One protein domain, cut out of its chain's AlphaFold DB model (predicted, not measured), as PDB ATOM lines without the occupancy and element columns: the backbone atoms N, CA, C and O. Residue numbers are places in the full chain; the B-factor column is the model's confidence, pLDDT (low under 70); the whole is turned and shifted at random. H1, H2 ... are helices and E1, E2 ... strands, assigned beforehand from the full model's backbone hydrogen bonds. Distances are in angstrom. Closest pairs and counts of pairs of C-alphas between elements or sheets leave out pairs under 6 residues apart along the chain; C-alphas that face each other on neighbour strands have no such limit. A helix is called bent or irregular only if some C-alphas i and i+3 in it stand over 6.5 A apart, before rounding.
ATOM      1  N   LEU A 664     123.694 111.224 131.523       94.88
ATOM      2  CA  LEU A 664     122.418 111.165 130.812       94.88
ATOM      3  C   LEU A 664     121.386 111.974 131.599       94.88
ATOM      4  O   LEU A 664     121.177 111.743 132.787       94.88
ATOM      5  N   ILE A 665     120.773 112.960 130.948       95.31
ATOM      6  CA  ILE A 665     119.790 113.856 131.564       95.31
ATOM      7  C   ILE A 665     118.467 113.662 130.844       95.31
ATOM      8  O   ILE A 665     118.296 114.108 129.713       95.31
ATOM      9  N   HIS A 666     117.536 112.988 131.498       95.56
ATOM     10  CA  HIS A 666     116.208 112.698 130.993       95.56
ATOM     11  C   HIS A 666     115.202 113.717 131.528       95.56
ATOM     12  O   HIS A 666     115.338 114.258 132.624       95.56
ATOM     13  N   SER A 667     114.192 114.022 130.725       94.69
ATOM     14  CA  SER A 667     113.128 114.957 131.071       94.69
ATOM     15  C   SER A 667     111.968 114.805 130.090       94.69
ATOM     16  O   SER A 667     112.113 114.188 129.031       94.69
ATOM     17  N   MET A 668     110.832 115.412 130.417       93.69
ATOM     18  CA  MET A 668     109.833 115.831 129.431       93.69
ATOM     19  C   MET A 668     110.088 117.297 129.030       93.69
ATOM     20  O   MET A 668     110.831 118.023 129.701       93.69
ATOM     21  N   PHE A 669     109.440 117.782 127.968       91.00
ATOM     22  CA  PHE A 669     109.545 119.192 127.572       91.00
ATOM     23  C   PHE A 669     109.059 120.143 128.678       91.00
ATOM     24  O   PHE A 669     108.228 119.796 129.511       91.00
ATOM     25  N   ARG A 670     109.530 121.399 128.648       87.44
ATOM     26  CA  ARG A 670     109.086 122.498 129.543       87.44
ATOM     27  C   ARG A 670     109.351 122.288 131.050       87.44
ATOM     28  O   ARG A 670     108.896 123.102 131.855       87.44
ATOM     29  N   THR A 671     110.157 121.286 131.403       88.81
ATOM     30  CA  THR A 671     110.675 120.998 132.758       88.81
ATOM     31  C   THR A 671     111.712 122.006 133.259       88.81
ATOM     32  O   THR A 671     111.822 122.232 134.455       88.81
ATOM     33  N   GLY A 672     112.467 122.629 132.350       87.00
ATOM     34  CA  GLY A 672     113.616 123.482 132.686       87.00
ATOM     35  C   GLY A 672     114.955 122.968 132.146       87.00
ATOM     36  O   GLY A 672     115.958 123.664 132.277       87.00
ATOM     37  N   SER A 673     114.961 121.816 131.467       89.00
ATOM     38  CA  SER A 673     116.120 121.188 130.806       89.00
ATOM     39  C   SER A 673     117.078 122.173 130.113       89.00
ATOM     40  O   SER A 673     118.261 122.205 130.439       89.00
ATOM     41  N   SER A 674     116.574 123.086 129.271       84.31
ATOM     42  CA  SER A 674     117.411 124.101 128.593       84.31
ATOM     43  C   SER A 674     118.211 125.044 129.514       84.31
ATOM     44  O   SER A 674     119.276 125.501 129.109       84.31
ATOM     45  N   TYR A 675     117.764 125.319 130.748       85.31
ATOM     46  CA  TYR A 675     118.557 126.071 131.736       85.31
ATOM     47  C   TYR A 675     119.702 125.213 132.285       85.31
ATOM     48  O   TYR A 675     120.847 125.660 132.337       85.31
ATOM     49  N   PHE A 676     119.402 123.959 132.627       83.88
ATOM     50  CA  PHE A 676     120.382 123.007 133.144       83.88
ATOM     51  C   PHE A 676     121.473 122.714 132.095       83.88
ATOM     52  O   PHE A 676     122.664 122.761 132.394       83.88
ATOM     53  N   TYR A 677     121.084 122.548 130.825       85.44
ATOM     54  CA  TYR A 677     122.018 122.463 129.701       85.44
ATOM     55  C   TYR A 677     122.830 123.748 129.500       85.44
ATOM     56  O   TYR A 677     124.038 123.654 129.309       85.44
ATOM     57  N   ALA A 678     122.230 124.942 129.594       81.56
ATOM     58  CA  ALA A 678     122.972 126.203 129.478       81.56
ATOM     59  C   ALA A 678     124.084 126.329 130.537       81.56
ATOM     60  O   ALA A 678     125.155 126.869 130.257       81.56
ATOM     61  N   LYS A 679     123.849 125.809 131.747       83.25
ATOM     62  CA  LYS A 679     124.849 125.728 132.822       83.25
ATOM     63  C   LYS A 679     125.934 124.684 132.528       83.25
ATOM     64  O   LYS A 679     127.110 124.963 132.734       83.25
ATOM     65  N   LEU A 680     125.572 123.528 131.970       84.31
ATOM     66  CA  LEU A 680     126.521 122.472 131.591       84.31
ATOM     67  C   LEU A 680     127.366 122.819 130.354       84.31
ATOM     68  O   LEU A 680     128.553 122.519 130.328       84.31
ATOM     69  N   GLN A 681     126.804 123.470 129.332       79.75
ATOM     70  CA  GLN A 681     127.533 123.880 128.118       79.75
ATOM     71  C   GLN A 681     128.554 124.994 128.407       79.75
ATOM     72  O   GLN A 681     129.535 125.157 127.677       79.75
ATOM     73  N   GLN A 682     128.380 125.727 129.514       75.19
ATOM     74  CA  GLN A 682     129.421 126.604 130.044       75.19
ATOM     75  C   GLN A 682     130.648 125.829 130.542       75.19
ATOM     76  O   GLN A 682     131.656 126.482 130.791       75.19
ATOM     77  N   GLN A 683     130.624 124.491 130.639       71.81
ATOM     78  CA  GLN A 683     131.767 123.680 131.055       71.81
ATOM     79  C   GLN A 683     132.598 123.122 129.868       71.81
ATOM     80  O   GLN A 683     132.146 122.321 129.056       71.81
ATOM     81  N   ASN A 684     133.868 123.525 129.786       72.62
ATOM     82  CA  ASN A 684     134.876 123.172 128.787       72.62
ATOM     83  C   ASN A 684     135.297 121.699 128.835       72.62
ATOM     84  O   ASN A 684     135.640 121.147 127.792       72.62
ATOM     85  N   ASN A 685     135.292 121.064 130.007       70.88
ATOM     86  CA  ASN A 685     135.614 119.641 130.170       70.88
ATOM     87  C   ASN A 685     134.454 118.714 129.748       70.88
ATOM     88  O   ASN A 685     134.649 117.502 129.672       70.88
ATOM     89  N   LEU A 686     133.274 119.267 129.444       84.38
ATOM     90  CA  LEU A 686     132.105 118.531 128.964       84.38
ATOM     91  C   LEU A 686     131.948 118.670 127.435       84.38
ATOM     92  O   LEU A 686     132.363 119.667 126.831       84.38
ATOM     93  N   ASN A 687     131.349 117.667 126.791       89.31
ATOM     94  CA  ASN A 687     130.771 117.787 125.448       89.31
ATOM     95  C   ASN A 687     129.268 117.538 125.573       89.31
ATOM     96  O   ASN A 687     128.847 116.405 125.807       89.31
ATOM     97  N   CYS A 688     128.470 118.594 125.436       89.75
ATOM     98  CA  CYS A 688     127.047 118.554 125.749       89.75
ATOM     99  C   CYS A 688     126.212 118.476 124.469       89.75
ATOM    100  O   CYS A 688     126.163 119.431 123.698       89.75
ATOM    101  N   PHE A 689     125.494 117.374 124.274       92.38
ATOM    102  CA  PHE A 689     124.559 117.188 123.168       92.38
ATOM    103  C   PHE A 689     123.123 117.399 123.671       92.38
ATOM    104  O   PHE A 689     122.611 116.609 124.467       92.38
ATOM    105  N   TYR A 690     122.483 118.482 123.226       90.56
ATOM    106  CA  TYR A 690     121.071 118.758 123.500       90.56
ATOM    107  C   TYR A 690     120.193 118.079 122.451       90.56
ATOM    108  O   TYR A 690     120.463 118.212 121.259       90.56
ATOM    109  N   GLU A 691     119.142 117.381 122.880       91.19
ATOM    110  CA  GLU A 691     118.244 116.620 122.004       91.19
ATOM    111  C   GLU A 691     118.987 115.765 120.957       91.19
ATOM    112  O   GLU A 691     118.755 115.924 119.756       91.19
ATOM    113  N   PRO A 692     119.838 114.799 121.361       94.25
ATOM    114  CA  PRO A 692     120.478 113.879 120.414       94.25
ATOM    115  C   PRO A 692     119.473 112.998 119.652       94.25
ATOM    116  O   PRO A 692     119.847 112.309 118.715       94.25
ATOM    117  N   LEU A 693     118.186 113.030 120.016       93.94
ATOM    118  CA  LEU A 693     117.095 112.363 119.305       93.94
ATOM    119  C   LEU A 693     116.183 113.359 118.559       93.94
ATOM    120  O   LEU A 693     115.017 113.055 118.325       93.94
ATOM    121  N   HIS A 694     116.655 114.567 118.218       92.88
ATOM    122  CA  HIS A 694     115.842 115.531 117.467       92.88
ATOM    123  C   HIS A 694     115.714 115.143 115.991       92.88
ATOM    124  O   HIS A 694     116.693 114.855 115.304       92.88
ATOM    125  N   GLU A 695     114.508 115.209 115.443       91.31
ATOM    126  CA  GLU A 695     114.197 114.891 114.051       91.31
ATOM    127  C   GLU A 695     115.040 115.689 113.034       91.31
ATOM    128  O   GLU A 695     115.452 115.156 112.001       91.31
ATOM    129  N   THR A 696     115.377 116.941 113.362       90.25
ATOM    130  CA  THR A 696     116.226 117.838 112.554       90.25
ATOM    131  C   THR A 696     117.630 117.284 112.321       90.25
ATOM    132  O   THR A 696     118.225 117.580 111.287       90.25
ATOM    133  N   LEU A 697     118.162 116.441 113.213       92.69
ATOM    134  CA  LEU A 697     119.502 115.866 113.056       92.69
ATOM    135  C   LEU A 697     119.629 115.003 111.788       92.69
ATOM    136  O   LEU A 697     120.735 114.840 111.291       92.69
ATOM    137  N   ALA A 698     118.526 114.518 111.204       92.75
ATOM    138  CA  ALA A 698     118.525 113.802 109.922       92.75
ATOM    139  C   ALA A 698     118.557 114.728 108.684       92.75
ATOM    140  O   ALA A 698     118.620 114.252 107.550       92.75
ATOM    141  N   SER A 699     118.471 116.052 108.864       90.50
ATOM    142  CA  SER A 699     118.421 117.031 107.770       90.50
ATOM    143  C   SER A 699     119.439 118.170 107.862       90.50
ATOM    144  O   SER A 699     119.509 118.983 106.934       90.50
ATOM    145  N   LEU A 700     120.255 118.210 108.920       91.31
ATOM    146  CA  LEU A 700     121.368 119.150 109.033       91.31
ATOM    147  C   LEU A 700     122.410 118.940 107.922       91.31
ATOM    148  O   LEU A 700     122.684 117.815 107.505       91.31
ATOM    149  N   THR A 701     123.007 120.035 107.464       91.50
ATOM    150  CA  THR A 701     124.165 120.073 106.558       91.50
ATOM    151  C   THR A 701     125.215 121.020 107.141       91.50
ATOM    152  O   THR A 701     124.895 121.846 108.000       91.50
ATOM    153  N   GLN A 702     126.462 120.940 106.668       87.81
ATOM    154  CA  GLN A 702     127.521 121.871 107.092       87.81
ATOM    155  C   GLN A 702     127.149 123.344 106.833       87.81
ATOM    156  O   GLN A 702     127.493 124.222 107.618       87.81
ATOM    157  N   GLU A 703     126.382 123.608 105.775       84.69
ATOM    158  CA  GLU A 703     125.910 124.946 105.401       84.69
ATOM    159  C   GLU A 703     124.769 125.451 106.300       84.69
ATOM    160  O   GLU A 703     124.732 126.625 106.667       84.69
ATOM    161  N   ASN A 704     123.816 124.581 106.668       87.50
ATOM    162  CA  ASN A 704     122.589 125.011 107.348       87.50
ATOM    163  C   ASN A 704     122.671 124.989 108.885       87.50
ATOM    164  O   ASN A 704     121.829 125.608 109.539       87.50
ATOM    165  N   ILE A 705     123.671 124.322 109.476       85.31
ATOM    166  CA  ILE A 705     123.722 124.082 110.927       85.31
ATOM    167  C   ILE A 705     123.784 125.369 111.762       85.31
ATOM    168  O   ILE A 705     123.140 125.454 112.812       85.31
ATOM    169  N   VAL A 706     124.494 126.395 111.285       79.69
ATOM    170  CA  VAL A 706     124.589 127.706 111.954       79.69
ATOM    171  C   VAL A 706     123.234 128.416 111.927       79.69
ATOM    172  O   VAL A 706     122.746 128.868 112.961       79.69
ATOM    173  N   TYR A 707     122.570 128.438 110.767       81.81
ATOM    174  CA  TYR A 707     121.228 129.006 110.627       81.81
ATOM    175  C   TYR A 707     120.213 128.286 111.528       81.81
ATOM    176  O   TYR A 707     119.498 128.935 112.291       81.81
ATOM    177  N   GLN A 708     120.197 126.949 111.508       78.88
ATOM    178  CA  GLN A 708     119.309 126.144 112.350       78.88
ATOM    179  C   GLN A 708     119.582 126.356 113.846       78.88
ATOM    180  O   GLN A 708     118.638 126.379 114.632       78.88
ATOM    181  N   SER A 709     120.844 126.560 114.242       74.69
ATOM    182  CA  SER A 709     121.221 126.862 115.632       74.69
ATOM    183  C   SER A 709     120.730 128.244 116.067       74.69
ATOM    184  O   SER A 709     120.214 128.393 117.172       74.69
ATOM    185  N   ASN A 710     120.812 129.242 115.184       70.62
ATOM    186  CA  ASN A 710     120.320 130.596 115.448       70.62
ATOM    187  C   ASN A 710     118.785 130.658 115.518       70.62
ATOM    188  O   ASN A 710     118.229 131.375 116.351       70.62
ATOM    189  N   VAL A 711     118.079 129.899 114.671       72.06
ATOM    190  CA  VAL A 711     116.609 129.798 114.705       72.06
ATOM    191  C   VAL A 711     116.124 129.195 116.024       72.06
ATOM    192  O   VAL A 711     115.147 129.684 116.590       72.06
ATOM    193  N   THR A 712     116.800 128.166 116.540       65.81
ATOM    194  CA  THR A 712     116.405 127.501 117.789       65.81
ATOM    195  C   THR A 712     116.855 128.271 119.039       65.81
ATOM    196  O   THR A 712     116.088 128.349 120.001       65.81
ATOM    197  N   ALA A 713     118.016 128.938 119.013       62.94
ATOM    198  CA  ALA A 713     118.491 129.800 120.105       62.94
ATOM    199  C   ALA A 713     117.544 130.979 120.413       62.94
ATOM    200  O   ALA A 713     117.370 131.336 121.578       62.94
ATOM    201  N   LYS A 714     116.841 131.528 119.406       61.75
ATOM    202  CA  LYS A 714     115.827 132.593 119.592       61.75
ATOM    203  C   LYS A 714     114.707 132.235 120.577       61.75
ATOM    204  O   LYS A 714     114.087 133.135 121.134       61.75
ATOM    205  N   TYR A 715     114.445 130.949 120.808       57.25
ATOM    206  CA  TYR A 715     113.430 130.491 121.760       57.25
ATOM    207  C   TYR A 715     113.963 130.300 123.193       57.25
ATOM    208  O   TYR A 715     113.179 130.023 124.101       57.25
ATOM    209  N   HIS A 716     115.276 130.448 123.411       64.06
ATOM    210  CA  HIS A 716     115.962 130.120 124.663       64.06
ATOM    211  C   HIS A 716     117.081 131.132 124.965       64.06
ATOM    212  O   HIS A 716     118.268 130.870 124.782       64.06
ATOM    213  N   THR A 717     116.689 132.293 125.492       51.41
ATOM    214  CA  THR A 717     117.539 133.480 125.718       51.41
ATOM    215  C   THR A 717     118.762 133.286 126.631       51.41
ATOM    216  O   THR A 717     119.593 134.185 126.709       51.41
ATOM    217  N   ARG A 718     118.900 132.142 127.321       56.06
ATOM    218  CA  ARG A 718     120.011 131.852 128.250       56.06
ATOM    219  C   ARG A 718     121.191 131.070 127.631       56.06
ATOM    220  O   ARG A 718     122.147 130.802 128.347       56.06
ATOM    221  N   LEU A 719     121.144 130.682 126.349       54.94
ATOM    222  CA  LEU A 719     122.126 129.747 125.751       54.94
ATOM    223  C   LEU A 719     123.412 130.371 125.176       54.94
ATOM    224  O   LEU A 719     124.358 129.642 124.892       54.94
ATOM    225  N   GLY A 720     123.479 131.695 125.014       53.28
ATOM    226  CA  GLY A 720     124.643 132.360 124.414       53.28
ATOM    227  C   GLY A 720     124.922 131.950 122.957       53.28
ATOM    228  O   GLY A 720     124.082 131.360 122.279       53.28
ATOM    229  N   ASP A 721     126.122 132.275 122.472       49.38
ATOM    230  CA  ASP A 721     126.428 132.316 121.029       49.38
ATOM    231  C   ASP A 721     126.655 130.948 120.355       49.38
ATOM    232  O   ASP A 721     126.815 130.883 119.137       49.38
ATOM    233  N   LYS A 722     126.701 129.842 121.113       58.28
ATOM    234  CA  LYS A 722     127.003 128.505 120.560       58.28
ATOM    235  C   LYS A 722     125.790 127.787 119.963       58.28
ATOM    236  O   LYS A 722     125.948 126.976 119.052       58.28
ATOM    237  N   GLY A 723     124.583 128.095 120.439       64.81
ATOM    238  CA  GLY A 723     123.345 127.463 119.974       64.81
ATOM    239  C   GLY A 723     123.276 125.946 120.215       64.81
ATOM    240  O   GLY A 723     124.123 125.351 120.878       64.81
ATOM    241  N   TYR A 724     122.219 125.316 119.691       69.62
ATOM    242  CA  TYR A 724     121.876 123.925 120.019       69.62
ATOM    243  C   TYR A 724     122.615 122.851 119.215       69.62
ATOM    244  O   TYR A 724     122.887 121.778 119.747       69.62
ATOM    245  N   TRP A 725     122.911 123.096 117.934       83.94
ATOM    246  CA  TRP A 725     123.391 122.033 117.040       83.94
ATOM    247  C   TRP A 725     124.909 122.028 116.841       83.94
ATOM    248  O   TRP A 725     125.439 121.092 116.246       83.94
ATOM    249  N   GLN A 726     125.631 123.039 117.333       78.69
ATOM    250  CA  GLN A 726     127.057 123.219 117.045       78.69
ATOM    251  C   GLN A 726     127.924 122.028 117.489       78.69
ATOM    252  O   GLN A 726     128.852 121.657 116.769       78.69
ATOM    253  N   ASP A 727     127.583 121.365 118.596       84.94
ATOM    254  CA  ASP A 727     128.277 120.163 119.077       84.94
ATOM    255  C   ASP A 727     128.139 118.939 118.137       84.94
ATOM    256  O   ASP A 727     128.981 118.040 118.179       84.94
ATOM    257  N   PHE A 728     127.161 118.936 117.218       89.38
ATOM    258  CA  PHE A 728     126.998 117.921 116.163       89.38
ATOM    259  C   PHE A 728     127.716 118.265 114.843       89.38
ATOM    260  O   PHE A 728     127.789 117.413 113.962       89.38
ATOM    261  N   SER A 729     128.257 119.480 114.675       85.88
ATOM    262  CA  SER A 729     128.859 119.948 113.407       85.88
ATOM    263  C   SER A 729     129.897 118.986 112.821       85.88
ATOM    264  O   SER A 729     129.846 118.638 111.644       85.88
ATOM    265  N   THR A 730     130.804 118.481 113.657       86.31
ATOM    266  CA  THR A 730     131.863 117.536 113.270       86.31
ATOM    267  C   THR A 730     131.374 116.106 113.011       86.31
ATOM    268  O   THR A 730     132.173 115.267 112.607       86.31
ATOM    269  N   LEU A 731     130.087 115.822 113.234       90.69
ATOM    270  CA  LEU A 731     129.443 114.526 112.991       90.69
ATOM    271  C   LEU A 731     128.573 114.514 111.721       90.69
ATOM    272  O   LEU A 731     128.008 113.475 111.386       90.69
ATOM    273  N   ILE A 732     128.471 115.636 111.003       91.19
ATOM    274  CA  ILE A 732     127.791 115.726 109.703       91.19
ATOM    275  C   ILE A 732     128.824 115.487 108.586       91.19
ATOM    276  O   ILE A 732     129.848 116.182 108.557       91.19
ATOM    277  N   PRO A 733     128.601 114.562 107.632       87.56
ATOM    278  CA  PRO A 733     129.531 114.343 106.524       87.56
ATOM    279  C   PRO A 733     129.729 115.615 105.683       87.56
ATOM    280  O   PRO A 733     128.761 116.304 105.371       87.56
ATOM    281  N   LYS A 734     130.975 115.914 105.275       83.62
ATOM    282  CA  LYS A 734     131.337 117.181 104.597       83.62
ATOM    283  C   LYS A 734     130.443 117.530 103.399       83.62
ATOM    284  O   LYS A 734     130.031 118.676 103.281       83.62
ATOM    285  N   ASN A 735     130.119 116.532 102.574       83.00
ATOM    286  CA  ASN A 735     129.275 116.664 101.379       83.00
ATOM    287  C   ASN A 735     127.965 115.858 101.520       83.00
ATOM    288  O   ASN A 735     127.436 115.354 100.532       83.00
ATOM    289  N   GLY A 736     127.490 115.646 102.751       83.50
ATOM    290  CA  GLY A 736     126.316 114.827 103.047       83.50
ATOM    291  C   GLY A 736     125.246 115.564 103.846       83.50
ATOM    292  O   GLY A 736     125.351 116.754 104.144       83.50
ATOM    293  N   LYS A 737     124.194 114.823 104.191       90.00
ATOM    294  CA  LYS A 737     123.035 115.312 104.936       90.00
ATOM    295  C   LYS A 737     122.764 114.400 106.126       90.00
ATOM    296  O   LYS A 737     122.755 113.182 105.976       90.00
ATOM    297  N   GLY A 738     122.482 115.019 107.263       92.75
ATOM    298  CA  GLY A 738     122.234 114.359 108.534       92.75
ATOM    299  C   GLY A 738     123.508 114.089 109.338       92.75
ATOM    300  O   GLY A 738     124.617 114.065 108.808       92.75
ATOM    301  N   VAL A 739     123.333 113.901 110.643       93.94
ATOM    302  CA  VAL A 739     124.367 113.395 111.551       93.94
ATOM    303  C   VAL A 739     124.625 111.918 111.235       93.94
ATOM    304  O   VAL A 739     123.681 111.150 111.046       93.94
ATOM    305  N   SER A 740     125.893 111.510 111.180       91.25
ATOM    306  CA  SER A 740     126.286 110.116 110.939       91.25
ATOM    307  C   SER A 740     125.594 109.147 111.905       91.25
ATOM    308  O   SER A 740     125.431 109.447 113.087       91.25
ATOM    309  N   ASN A 741     125.191 107.985 111.387       91.06
ATOM    310  CA  ASN A 741     124.450 106.923 112.085       91.06
ATOM    311  C   ASN A 741     123.071 107.330 112.651       91.06
ATOM    312  O   ASN A 741     122.396 106.495 113.246       91.06
ATOM    313  N   TYR A 742     122.606 108.568 112.450       94.50
ATOM    314  CA  TYR A 742     121.295 109.011 112.920       94.50
ATOM    315  C   TYR A 742     120.178 108.738 111.904       94.50
ATOM    316  O   TYR A 742     120.312 109.018 110.712       94.50
ATOM    317  N   THR A 743     119.011 108.310 112.390       92.19
ATOM    318  CA  THR A 743     117.761 108.316 111.619       92.19
ATOM    319  C   THR A 743     116.636 108.967 112.410       92.19
ATOM    320  O   THR A 743     116.474 108.734 113.606       92.19
ATOM    321  N   ALA A 744     115.787 109.746 111.735       91.06
ATOM    322  CA  ALA A 744     114.680 110.452 112.382       91.06
ATOM    323  C   ALA A 744     113.599 109.528 112.982       91.06
ATOM    324  O   ALA A 744     112.708 110.011 113.678       91.06
ATOM    325  N   LYS A 745     113.675 108.209 112.748       89.69
ATOM    326  CA  LYS A 745     112.875 107.213 113.479       89.69
ATOM    327  C   LYS A 745     113.189 107.223 114.981       89.69
ATOM    328  O   LYS A 745     112.269 107.080 115.777       89.69
ATOM    329  N   PHE A 746     114.446 107.447 115.372       91.94
ATOM    330  CA  PHE A 746     114.882 107.432 116.776       91.94
ATOM    331  C   PHE A 746     114.162 108.467 117.655       91.94
ATOM    332  O   PHE A 746     113.986 108.248 118.855       91.94
ATOM    333  N   ALA A 747     113.688 109.563 117.060       90.56
ATOM    334  CA  ALA A 747     112.941 110.612 117.747       90.56
ATOM    335  C   ALA A 747     111.599 110.139 118.345       90.56
ATOM    336  O   ALA A 747     111.186 110.678 119.372       90.56
ATOM    337  N   TYR A 748     110.934 109.148 117.727       87.81
ATOM    338  CA  TYR A 748     109.522 108.814 118.000       87.81
ATOM    339  C   TYR A 748     109.196 107.314 118.041       87.81
ATOM    340  O   TYR A 748     108.296 106.896 118.769       87.81
ATOM    341  N   CYS A 749     109.895 106.485 117.262       83.62
ATOM    342  CA  CYS A 749     109.687 105.038 117.260       83.62
ATOM    343  C   CYS A 749     110.214 104.409 118.556       83.62
ATOM    344  O   CYS A 749     111.196 104.895 119.122       83.62
ATOM    345  N   ALA A 750     109.577 103.312 118.987       82.88
ATOM    346  CA  ALA A 750     109.914 102.597 120.221       82.88
ATOM    347  C   ALA A 750     110.014 103.547 121.433       82.88
ATOM    348  O   ALA A 750     111.005 103.547 122.163       82.88
ATOM    349  N   TYR A 751     109.015 104.427 121.591       88.25
ATOM    350  CA  TYR A 751     108.926 105.304 122.761       88.25
ATOM    351  C   TYR A 751     108.381 104.537 123.965       88.25
ATOM    352  O   TYR A 751     109.055 104.500 124.977       88.25
ATOM    353  N   TYR A 752     107.236 103.860 123.819       88.25
ATOM    354  CA  TYR A 752     106.660 102.990 124.857       88.25
ATOM    355  C   TYR A 752     107.110 101.518 124.739       88.25
ATOM    356  O   TYR A 752     106.961 100.742 125.680       88.25
ATOM    357  N   ASP A 753     107.683 101.111 123.598       82.50
ATOM    358  CA  ASP A 753     108.150  99.738 123.370       82.50
ATOM    359  C   ASP A 753     109.657  99.572 123.624       82.50
ATOM    360  O   ASP A 753     110.475  99.545 122.700       82.50
ATOM    361  N   ASN A 754     110.022  99.398 124.896       74.56
ATOM    362  CA  ASN A 754     111.404  99.145 125.315       74.56
ATOM    363  C   ASN A 754     112.012  97.844 124.735       74.56
ATOM    364  O   ASN A 754     113.234  97.683 124.758       74.56
ATOM    365  N   SER A 755     111.204  96.919 124.191       73.62
ATOM    366  CA  SER A 755     111.710  95.707 123.520       73.62
ATOM    367  C   SER A 755     112.219  95.985 122.101       73.62
ATOM    368  O   SER A 755     113.095  95.272 121.611       73.62
ATOM    369  N   LYS A 756     111.712  97.051 121.463       72.88
ATOM    370  CA  LYS A 756     112.065  97.485 120.102       72.88
ATOM    371  C   LYS A 756     113.089  98.625 120.057       72.88
ATOM    372  O   LYS A 756     113.304  99.198 118.989       72.88
ATOM    373  N   ILE A 757     113.737  98.953 121.177       78.06
ATOM    374  CA  ILE A 757     114.944  99.792 121.166       78.06
ATOM    375  C   ILE A 757     116.056  98.990 120.483       78.06
ATOM    376  O   ILE A 757     116.579  98.022 121.036       78.06
ATOM    377  N   ASP A 758     116.336  99.356 119.233       73.25
ATOM    378  CA  ASP A 758     117.260  98.634 118.366       73.25
ATOM    379  C   ASP A 758     118.735  98.927 118.693       73.25
ATOM    380  O   ASP A 758     119.090  99.855 119.427       73.25
ATOM    381  N   ARG A 759     119.621  98.086 118.146       83.06
ATOM    382  CA  ARG A 759     121.073  98.272 118.281       83.06
ATOM    383  C   ARG A 759     121.573  99.511 117.539       83.06
ATOM    384  O   ARG A 759     122.637 100.009 117.892       83.06
ATOM    385  N   ASP A 760     120.830 100.014 116.557       88.50
ATOM    386  CA  ASP A 760     121.240 101.156 115.742       88.50
ATOM    387  C   ASP A 760     121.126 102.461 116.546       88.50
ATOM    388  O   ASP A 760     122.030 103.293 116.492       88.50
ATOM    389  N   LEU A 761     120.081 102.609 117.371       91.81
ATOM    390  CA  LEU A 761     119.930 103.710 118.327       91.81
ATOM    391  C   LEU A 761     121.052 103.699 119.370       91.81
ATOM    392  O   LEU A 761     121.654 104.740 119.634       91.81
ATOM    393  N   ILE A 762     121.362 102.537 119.949       91.50
ATOM    394  CA  ILE A 762     122.442 102.428 120.939       91.50
ATOM    395  C   ILE A 762     123.802 102.720 120.289       91.50
ATOM    396  O   ILE A 762     124.528 103.573 120.790       91.50
ATOM    397  N   SER A 763     124.094 102.138 119.122       90.94
ATOM    398  CA  SER A 763     125.303 102.411 118.323       90.94
ATOM    399  C   SER A 763     125.440 103.894 117.942       90.94
ATOM    400  O   SER A 763     126.525 104.479 118.010       90.94
ATOM    401  N   TYR A 764     124.329 104.557 117.605       94.94
ATOM    402  CA  TYR A 764     124.300 106.000 117.390       94.94
ATOM    403  C   TYR A 764     124.678 106.776 118.662       94.94
ATOM    404  O   TYR A 764     125.560 107.635 118.604       94.94
ATOM    405  N   LEU A 765     124.071 106.467 119.813       94.94
ATOM    406  CA  LEU A 765     124.397 107.132 121.079       94.94
ATOM    407  C   LEU A 765     125.857 106.881 121.483       94.94
ATOM    408  O   LEU A 765     126.565 107.838 121.794       94.94
ATOM    409  N   GLU A 766     126.346 105.642 121.381       92.38
ATOM    410  CA  GLU A 766     127.756 105.282 121.576       92.38
ATOM    411  C   GLU A 766     128.691 106.091 120.668       92.38
ATOM    412  O   GLU A 766     129.750 106.533 121.115       92.38
ATOM    413  N   SER A 767     128.304 106.369 119.417       93.56
ATOM    414  CA  SER A 767     129.094 107.223 118.521       93.56
ATOM    415  C   SER A 767     129.235 108.662 119.044       93.56
ATOM    416  O   SER A 767     130.317 109.242 118.932       93.56
ATOM    417  N   LEU A 768     128.207 109.216 119.706       94.75
ATOM    418  CA  LEU A 768     128.286 110.522 120.379       94.75
ATOM    419  C   LEU A 768     129.205 110.473 121.607       94.75
ATOM    420  O   LEU A 768     129.993 111.398 121.827       94.75
ATOM    421  N   LEU A 769     129.134 109.389 122.391       93.19
ATOM    422  CA  LEU A 769     130.003 109.180 123.554       93.19
ATOM    423  C   LEU A 769     131.471 109.105 123.121       93.19
ATOM    424  O   LEU A 769     132.300 109.882 123.594       93.19
ATOM    425  N   ASN A 770     131.774 108.248 122.145       90.25
ATOM    426  CA  ASN A 770     133.105 108.091 121.562       90.25
ATOM    427  C   ASN A 770     133.619 109.402 120.939       90.25
ATOM    428  O   ASN A 770     134.804 109.730 121.047       90.25
ATOM    429  N   HIS A 771     132.734 110.209 120.348       91.50
ATOM    430  CA  HIS A 771     133.091 111.526 119.829       91.50
ATOM    431  C   HIS A 771     133.491 112.522 120.930       91.50
ATOM    432  O   HIS A 771     134.489 113.228 120.778       91.50
ATOM    433  N   ALA A 772     132.780 112.559 122.058       90.38
ATOM    434  CA  ALA A 772     133.191 113.361 123.212       90.38
ATOM    435  C   ALA A 772     134.535 112.882 123.791       90.38
ATOM    436  O   ALA A 772     135.440 113.688 124.017       90.38
ATOM    437  N   ILE A 773     134.691 111.564 123.954       85.69
ATOM    438  CA  ILE A 773     135.894 110.931 124.510       85.69
ATOM    439  C   ILE A 773     137.123 111.212 123.630       85.69
ATOM    440  O   ILE A 773     138.164 111.607 124.150       85.69
ATOM    441  N   SER A 774     137.002 111.113 122.299       86.81
ATOM    442  CA  SER A 774     138.087 111.464 121.360       86.81
ATOM    443  C   SER A 774     138.482 112.948 121.398       86.81
ATOM    444  O   SER A 774     139.643 113.277 121.164       86.81
ATOM    445  N   LYS A 775     137.557 113.841 121.772       85.31
ATOM    446  CA  LYS A 775     137.828 115.260 122.068       85.31
ATOM    447  C   LYS A 775     138.364 115.502 123.491       85.31
ATOM    448  O   LYS A 775     138.479 116.658 123.892       85.31
ATOM    449  N   GLN A 776     138.668 114.447 124.255       81.50
ATOM    450  CA  GLN A 776     139.042 114.500 125.676       81.50
ATOM    451  C   GLN A 776     138.033 115.300 126.516       81.50
ATOM    452  O   GLN A 776     138.399 116.132 127.345       81.50
ATOM    453  N   LYS A 777     136.739 115.060 126.289       85.31
ATOM    454  CA  LYS A 777     135.629 115.683 127.013       85.31
ATOM    455  C   LYS A 777     134.677 114.618 127.540       85.31
ATOM    456  O   LYS A 777     134.397 113.634 126.862       85.31
ATOM    457  N   ARG A 778     134.126 114.837 128.732       88.38
ATOM    458  CA  ARG A 778     133.095 113.955 129.285       88.38
ATOM    459  C   ARG A 778     131.784 114.146 128.504       88.38
ATOM    460  O   ARG A 778     131.311 115.282 128.420       88.38
ATOM    461  N   PRO A 779     131.191 113.086 127.931       92.12
ATOM    462  CA  PRO A 779     129.917 113.197 127.235       92.12
ATOM    463  C   PRO A 779     128.766 113.519 128.192       92.12
ATOM    464  O   PRO A 779     128.623 112.899 129.249       92.12
ATOM    465  N   VAL A 780     127.916 114.454 127.771       93.69
ATOM    466  CA  VAL A 780     126.635 114.777 128.403       93.69
ATOM    467  C   VAL A 780     125.551 114.712 127.331       93.69
ATOM    468  O   VAL A 780     125.619 115.447 126.347       93.69
ATOM    469  N   LEU A 781     124.557 113.846 127.509       95.19
ATOM    470  CA  LEU A 781     123.419 113.683 126.605       95.19
ATOM    471  C   LEU A 781     122.147 114.135 127.325       95.19
ATOM    472  O   LEU A 781     121.792 113.558 128.352       95.19
ATOM    473  N   GLN A 782     121.461 115.158 126.810       94.44
ATOM    474  CA  GLN A 782     120.236 115.671 127.426       94.44
ATOM    475  C   GLN A 782     119.019 115.479 126.520       94.44
ATOM    476  O   GLN A 782     118.972 115.995 125.405       94.44
ATOM    477  N   PHE A 783     118.004 114.799 127.047       94.50
ATOM    478  CA  PHE A 783     116.827 114.309 126.346       94.50
ATOM    479  C   PHE A 783     115.520 114.865 126.946       94.50
ATOM    480  O   PHE A 783     115.309 114.819 128.157       94.50
ATOM    481  N   ASN A 784     114.606 115.302 126.082       92.25
ATOM    482  CA  ASN A 784     113.201 115.623 126.355       92.25
ATOM    483  C   ASN A 784     112.248 114.568 125.730       92.25
ATOM    484  O   ASN A 784     111.036 114.645 125.910       92.25
ATOM    485  N   ARG A 785     112.797 113.604 124.963       90.88
ATOM    486  CA  ARG A 785     112.095 112.542 124.198       90.88
ATOM    487  C   ARG A 785     112.478 111.122 124.650       90.88
ATOM    488  O   ARG A 785     112.625 110.201 123.837       90.88
ATOM    489  N   THR A 786     112.670 110.934 125.954       92.44
ATOM    490  CA  THR A 786     112.999 109.622 126.544       92.44
ATOM    491  C   THR A 786     112.267 109.322 127.848       92.44
ATOM    492  O   THR A 786     112.631 108.342 128.480       92.44
ATOM    493  N   GLY A 787     111.292 110.130 128.283       90.69
ATOM    494  CA  GLY A 787     110.699 110.013 129.624       90.69
ATOM    495  C   GLY A 787     110.281 108.583 129.988       90.69
ATOM    496  O   GLY A 787     110.752 108.043 130.985       90.69
ATOM    497  N   VAL A 788     109.523 107.926 129.106       90.75
ATOM    498  CA  VAL A 788     108.986 106.565 129.321       90.75
ATOM    499  C   VAL A 788     109.910 105.416 128.866       90.75
ATOM    500  O   VAL A 788     109.531 104.251 128.938       90.75
ATOM    501  N   ARG A 789     111.123 105.735 128.386       90.69
ATOM    502  CA  ARG A 789     112.139 104.764 127.917       90.69
ATOM    503  C   ARG A 789     113.546 105.005 128.465       90.69
ATOM    504  O   ARG A 789     114.531 104.462 127.957       90.69
ATOM    505  N   GLN A 790     113.665 105.876 129.462       90.62
ATOM    506  CA  GLN A 790     114.954 106.318 129.989       90.62
ATOM    507  C   GLN A 790     115.739 105.154 130.588       90.62
ATOM    508  O   GLN A 790     116.932 105.039 130.319       90.62
ATOM    509  N   ARG A 791     115.058 104.246 131.301       87.12
ATOM    510  CA  ARG A 791     115.667 103.068 131.918       87.12
ATOM    511  C   ARG A 791     116.375 102.207 130.883       87.12
ATOM    512  O   ARG A 791     117.561 101.953 131.019       87.12
ATOM    513  N   LYS A 792     115.694 101.836 129.795       86.69
ATOM    514  CA  LYS A 792     116.273 100.969 128.759       86.69
ATOM    515  C   LYS A 792     117.475 101.603 128.045       86.69
ATOM    516  O   LYS A 792     118.402 100.886 127.663       86.69
ATOM    517  N   ILE A 793     117.477 102.928 127.876       89.50
ATOM    518  CA  ILE A 793     118.617 103.680 127.326       89.50
ATOM    519  C   ILE A 793     119.779 103.716 128.332       89.50
ATOM    520  O   ILE A 793     120.914 103.451 127.943       89.50
ATOM    521  N   ALA A 794     119.506 103.986 129.612       88.38
ATOM    522  CA  ALA A 794     120.515 104.019 130.670       88.38
ATOM    523  C   ALA A 794     121.138 102.635 130.937       88.38
ATOM    524  O   ALA A 794     122.361 102.522 130.953       88.38
ATOM    525  N   ASP A 795     120.318 101.578 131.018       85.94
ATOM    526  CA  ASP A 795     120.737 100.171 131.148       85.94
ATOM    527  C   ASP A 795     121.663  99.730 129.997       85.94
ATOM    528  O   ASP A 795     122.525  98.869 130.171       85.94
ATOM    529  N   SER A 796     121.491 100.320 128.807       87.75
ATOM    530  CA  SER A 796     122.305 100.031 127.619       87.75
ATOM    531  C   SER A 796     123.613 100.834 127.562       87.75
ATOM    532  O   SER A 796     124.460 100.543 126.722       87.75
ATOM    533  N   ILE A 797     123.801 101.836 128.433       87.88
ATOM    534  CA  ILE A 797     124.987 102.702 128.472       87.88
ATOM    535  C   ILE A 797     125.712 102.500 129.819       87.88
ATOM    536  O   ILE A 797     125.348 103.119 130.828       87.88
ATOM    537  N   PRO A 798     126.753 101.645 129.870       77.50
ATOM    538  CA  PRO A 798     127.400 101.264 131.120       77.50
ATOM    539  C   PRO A 798     128.102 102.446 131.802       77.50
ATOM    540  O   PRO A 798     128.673 103.321 131.154       77.50
ATOM    541  N   ASN A 799     128.112 102.431 133.140       81.50
ATOM    542  CA  ASN A 799     128.710 103.468 133.997       81.50
ATOM    543  C   ASN A 799     128.140 104.890 133.796       81.50
ATOM    544  O   ASN A 799     128.803 105.875 134.142       81.50
ATOM    545  N   SER A 800     126.922 105.003 133.261       88.12
ATOM    546  CA  SER A 800     126.192 106.265 133.138       88.12
ATOM    547  C   SER A 800     125.836 106.875 134.502       88.12
ATOM    548  O   SER A 800     125.519 106.182 135.468       88.12
ATOM    549  N   PHE A 801     125.894 108.204 134.577       89.75
ATOM    550  CA  PHE A 801     125.355 109.008 135.668       89.75
ATOM    551  C   PHE A 801     124.034 109.617 135.200       89.75
ATOM    552  O   PHE A 801     124.029 110.440 134.283       89.75
ATOM    553  N   ASN A 802     122.926 109.177 135.793       91.12
ATOM    554  CA  ASN A 802     121.586 109.417 135.267       91.12
ATOM    555  C   ASN A 802     120.829 110.429 136.132       91.12
ATOM    556  O   ASN A 802     120.787 110.306 137.357       91.12
ATOM    557  N   ILE A 803     120.235 111.427 135.484       93.94
ATOM    558  CA  ILE A 803     119.461 112.506 136.103       93.94
ATOM    559  C   ILE A 803     118.092 112.567 135.424       93.94
ATOM    560  O   ILE A 803     118.032 112.585 134.196       93.94
ATOM    561  N   TYR A 804     117.009 112.680 136.192       94.75
ATOM    562  CA  TYR A 804     115.672 112.977 135.675       94.75
ATOM    563  C   TYR A 804     115.198 114.341 136.182       94.75
ATOM    564  O   TYR A 804     115.135 114.570 137.389       94.75
ATOM    565  N   LEU A 805     114.860 115.259 135.275       94.56
ATOM    566  CA  LEU A 805     114.346 116.583 135.635       94.56
ATOM    567  C   LEU A 805     112.816 116.543 135.722       94.56
ATOM    568  O   LEU A 805     112.125 116.478 134.703       94.56
ATOM    569  N   LEU A 806     112.304 116.611 136.949       91.88
ATOM    570  CA  LEU A 806     110.883 116.620 137.278       91.88
ATOM    571  C   LEU A 806     110.364 118.058 137.381       91.88
ATOM    572  O   LEU A 806     111.057 118.941 137.889       91.88
ATOM    573  N   ARG A 807     109.125 118.280 136.944       87.56
ATOM    574  CA  ARG A 807     108.391 119.531 137.142       87.56
ATOM    575  C   ARG A 807     106.940 119.234 137.505       87.56
ATOM    576  O   ARG A 807     106.405 118.234 137.033       87.56
TER     577      ARG A 807
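What this domain is: This is residues 664 to 807 of the 1090 residues of an uncharacterized protein of Alteromonas sp. (UniProt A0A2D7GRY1). A twisted sheet of four parallel strands is sandwiched between helices, with H1 covering one face and H5 and H6 covering the other. Beyond strand E2, at one edge of the sheet, H4 brushes the sheet and folds back on H3 as a helical hairpin, while a long stretch with no named element, residues 732 to 758, leads from H4 to H5. The printed part has 144 residues, with six named helices and four named strands in the order E1 H1 E2 H2 H3 H4 H5 E3 H6 E4, and its class is mixed, helices and strands. The sheet runs E2, E3, E1, E4, all parallel. The whole is compact, with a radius of gyration of the C-alphas of 14.4 A, and rounded, spanning 37 by 36 by 28 A.

Where its parts are: Across the sheet the strands are E2, residues 686 to 690, 12.3 A long; E3, residues 778 to 783, 16.5 A; E1, residues 664 to 667, 10.0 A; and E4, residues 801 to 806, 16.4 A. E1 begins at C-alpha 664 (122.418, 111.165, 130.812), and E4 ends at C-alpha 806 (110.883, 116.620, 137.278). The longest helix is H5, residues 759 to 774, 21.7 A, beginning at C-alpha 759 (121.073, 98.272, 118.281). H1 is residues 673 to 681, 12.0 A, and H6 is residues 787 to 795, 14.1 A. H2 is residues 695 to 698, 6.1 A, H3 is residues 705 to 713, 12.0 A, and H4 is residues 726 to 731, 9.9 A. H4 and H6 are irregular: C-alphas 727 and 730 are 7.3 A apart, and C-alphas 788 and 791 are 8.0 A apart.

How they stand to each other: The sheet has edge strands E2 and E4, and its C-alphas lie up to 4.3 A off its best plane, twisted. Between E2 and E3, N 689 and O 780 are within hydrogen-bond range at 2.8 A; between E3 and E1, N 783 and O 665 at 2.8 A; between E1 and E4, N 666 and O 803 at 2.8 A. H5 and H6 are on the same face and H1 on the opposite face, three layers with the sheet between helices. H1 has a height over the sheet of 7.9 A and runs along the strands, over E3 and, only just, E1, on which 3 of its C-alphas fall; its closest C-alpha to E2 is that of Gln 681, 5.8 A from that of Cys 688. H6, at a height of 9.0 A, lies over E1 and runs along it at 6 degrees on the local plane; the closest C-alphas are those of Ser 667 and Gly 787, 5.7 A apart. H5, at a height of 9.3 A, lies over E3 and runs slantwise to it at 31 degrees on the local plane, only just; the C-alphas of Ala 772 and Pro 779 are their closest, 5.2 A apart. H5 and H6 are close but not clearly touching, the C-alphas of Ile 762 and Ile 793 being closest at 7.5 A. H4 only grazes the sheet with residues 726 to 728; its C-alpha 727 is 6.3 A from that of Phe 689, the closest pair with E2. H3 and H4 touch as a helical hairpin, at a shallow tilt of 29 degrees, opposite ways, with the C-alphas of Ile 705 and Gln 726 closest at 7.0 A. H2 is not on the sheet and is apart from H3. E2, H2 to H5 and E3 form a strand-helix-strand unit, two parallel neighbour strands with helices between them; E1, H1, E2 and E3, H6, E4 are split units, each with another strand between its two, and their crossovers are right-handed. In H1, H3 and H5 every O i to N i+4 pair is within hydrogen-bond range, in H6 3 of 5 are, H2 is too short for such a pair, and H4 has 0 of 2 beside 2 of 3 O i to N i+3 pairs.

The domain as a whole: The two C-alphas farthest apart, those of Asn 735 and Arg 807, are 41.5 A apart. The printed part has no cut. The links H3 to H4, of 12 residues, and H4 to H5, of 27, are long. The mean pLDDT of the printed part is 85.0, and residues 712 to 724 are under 70.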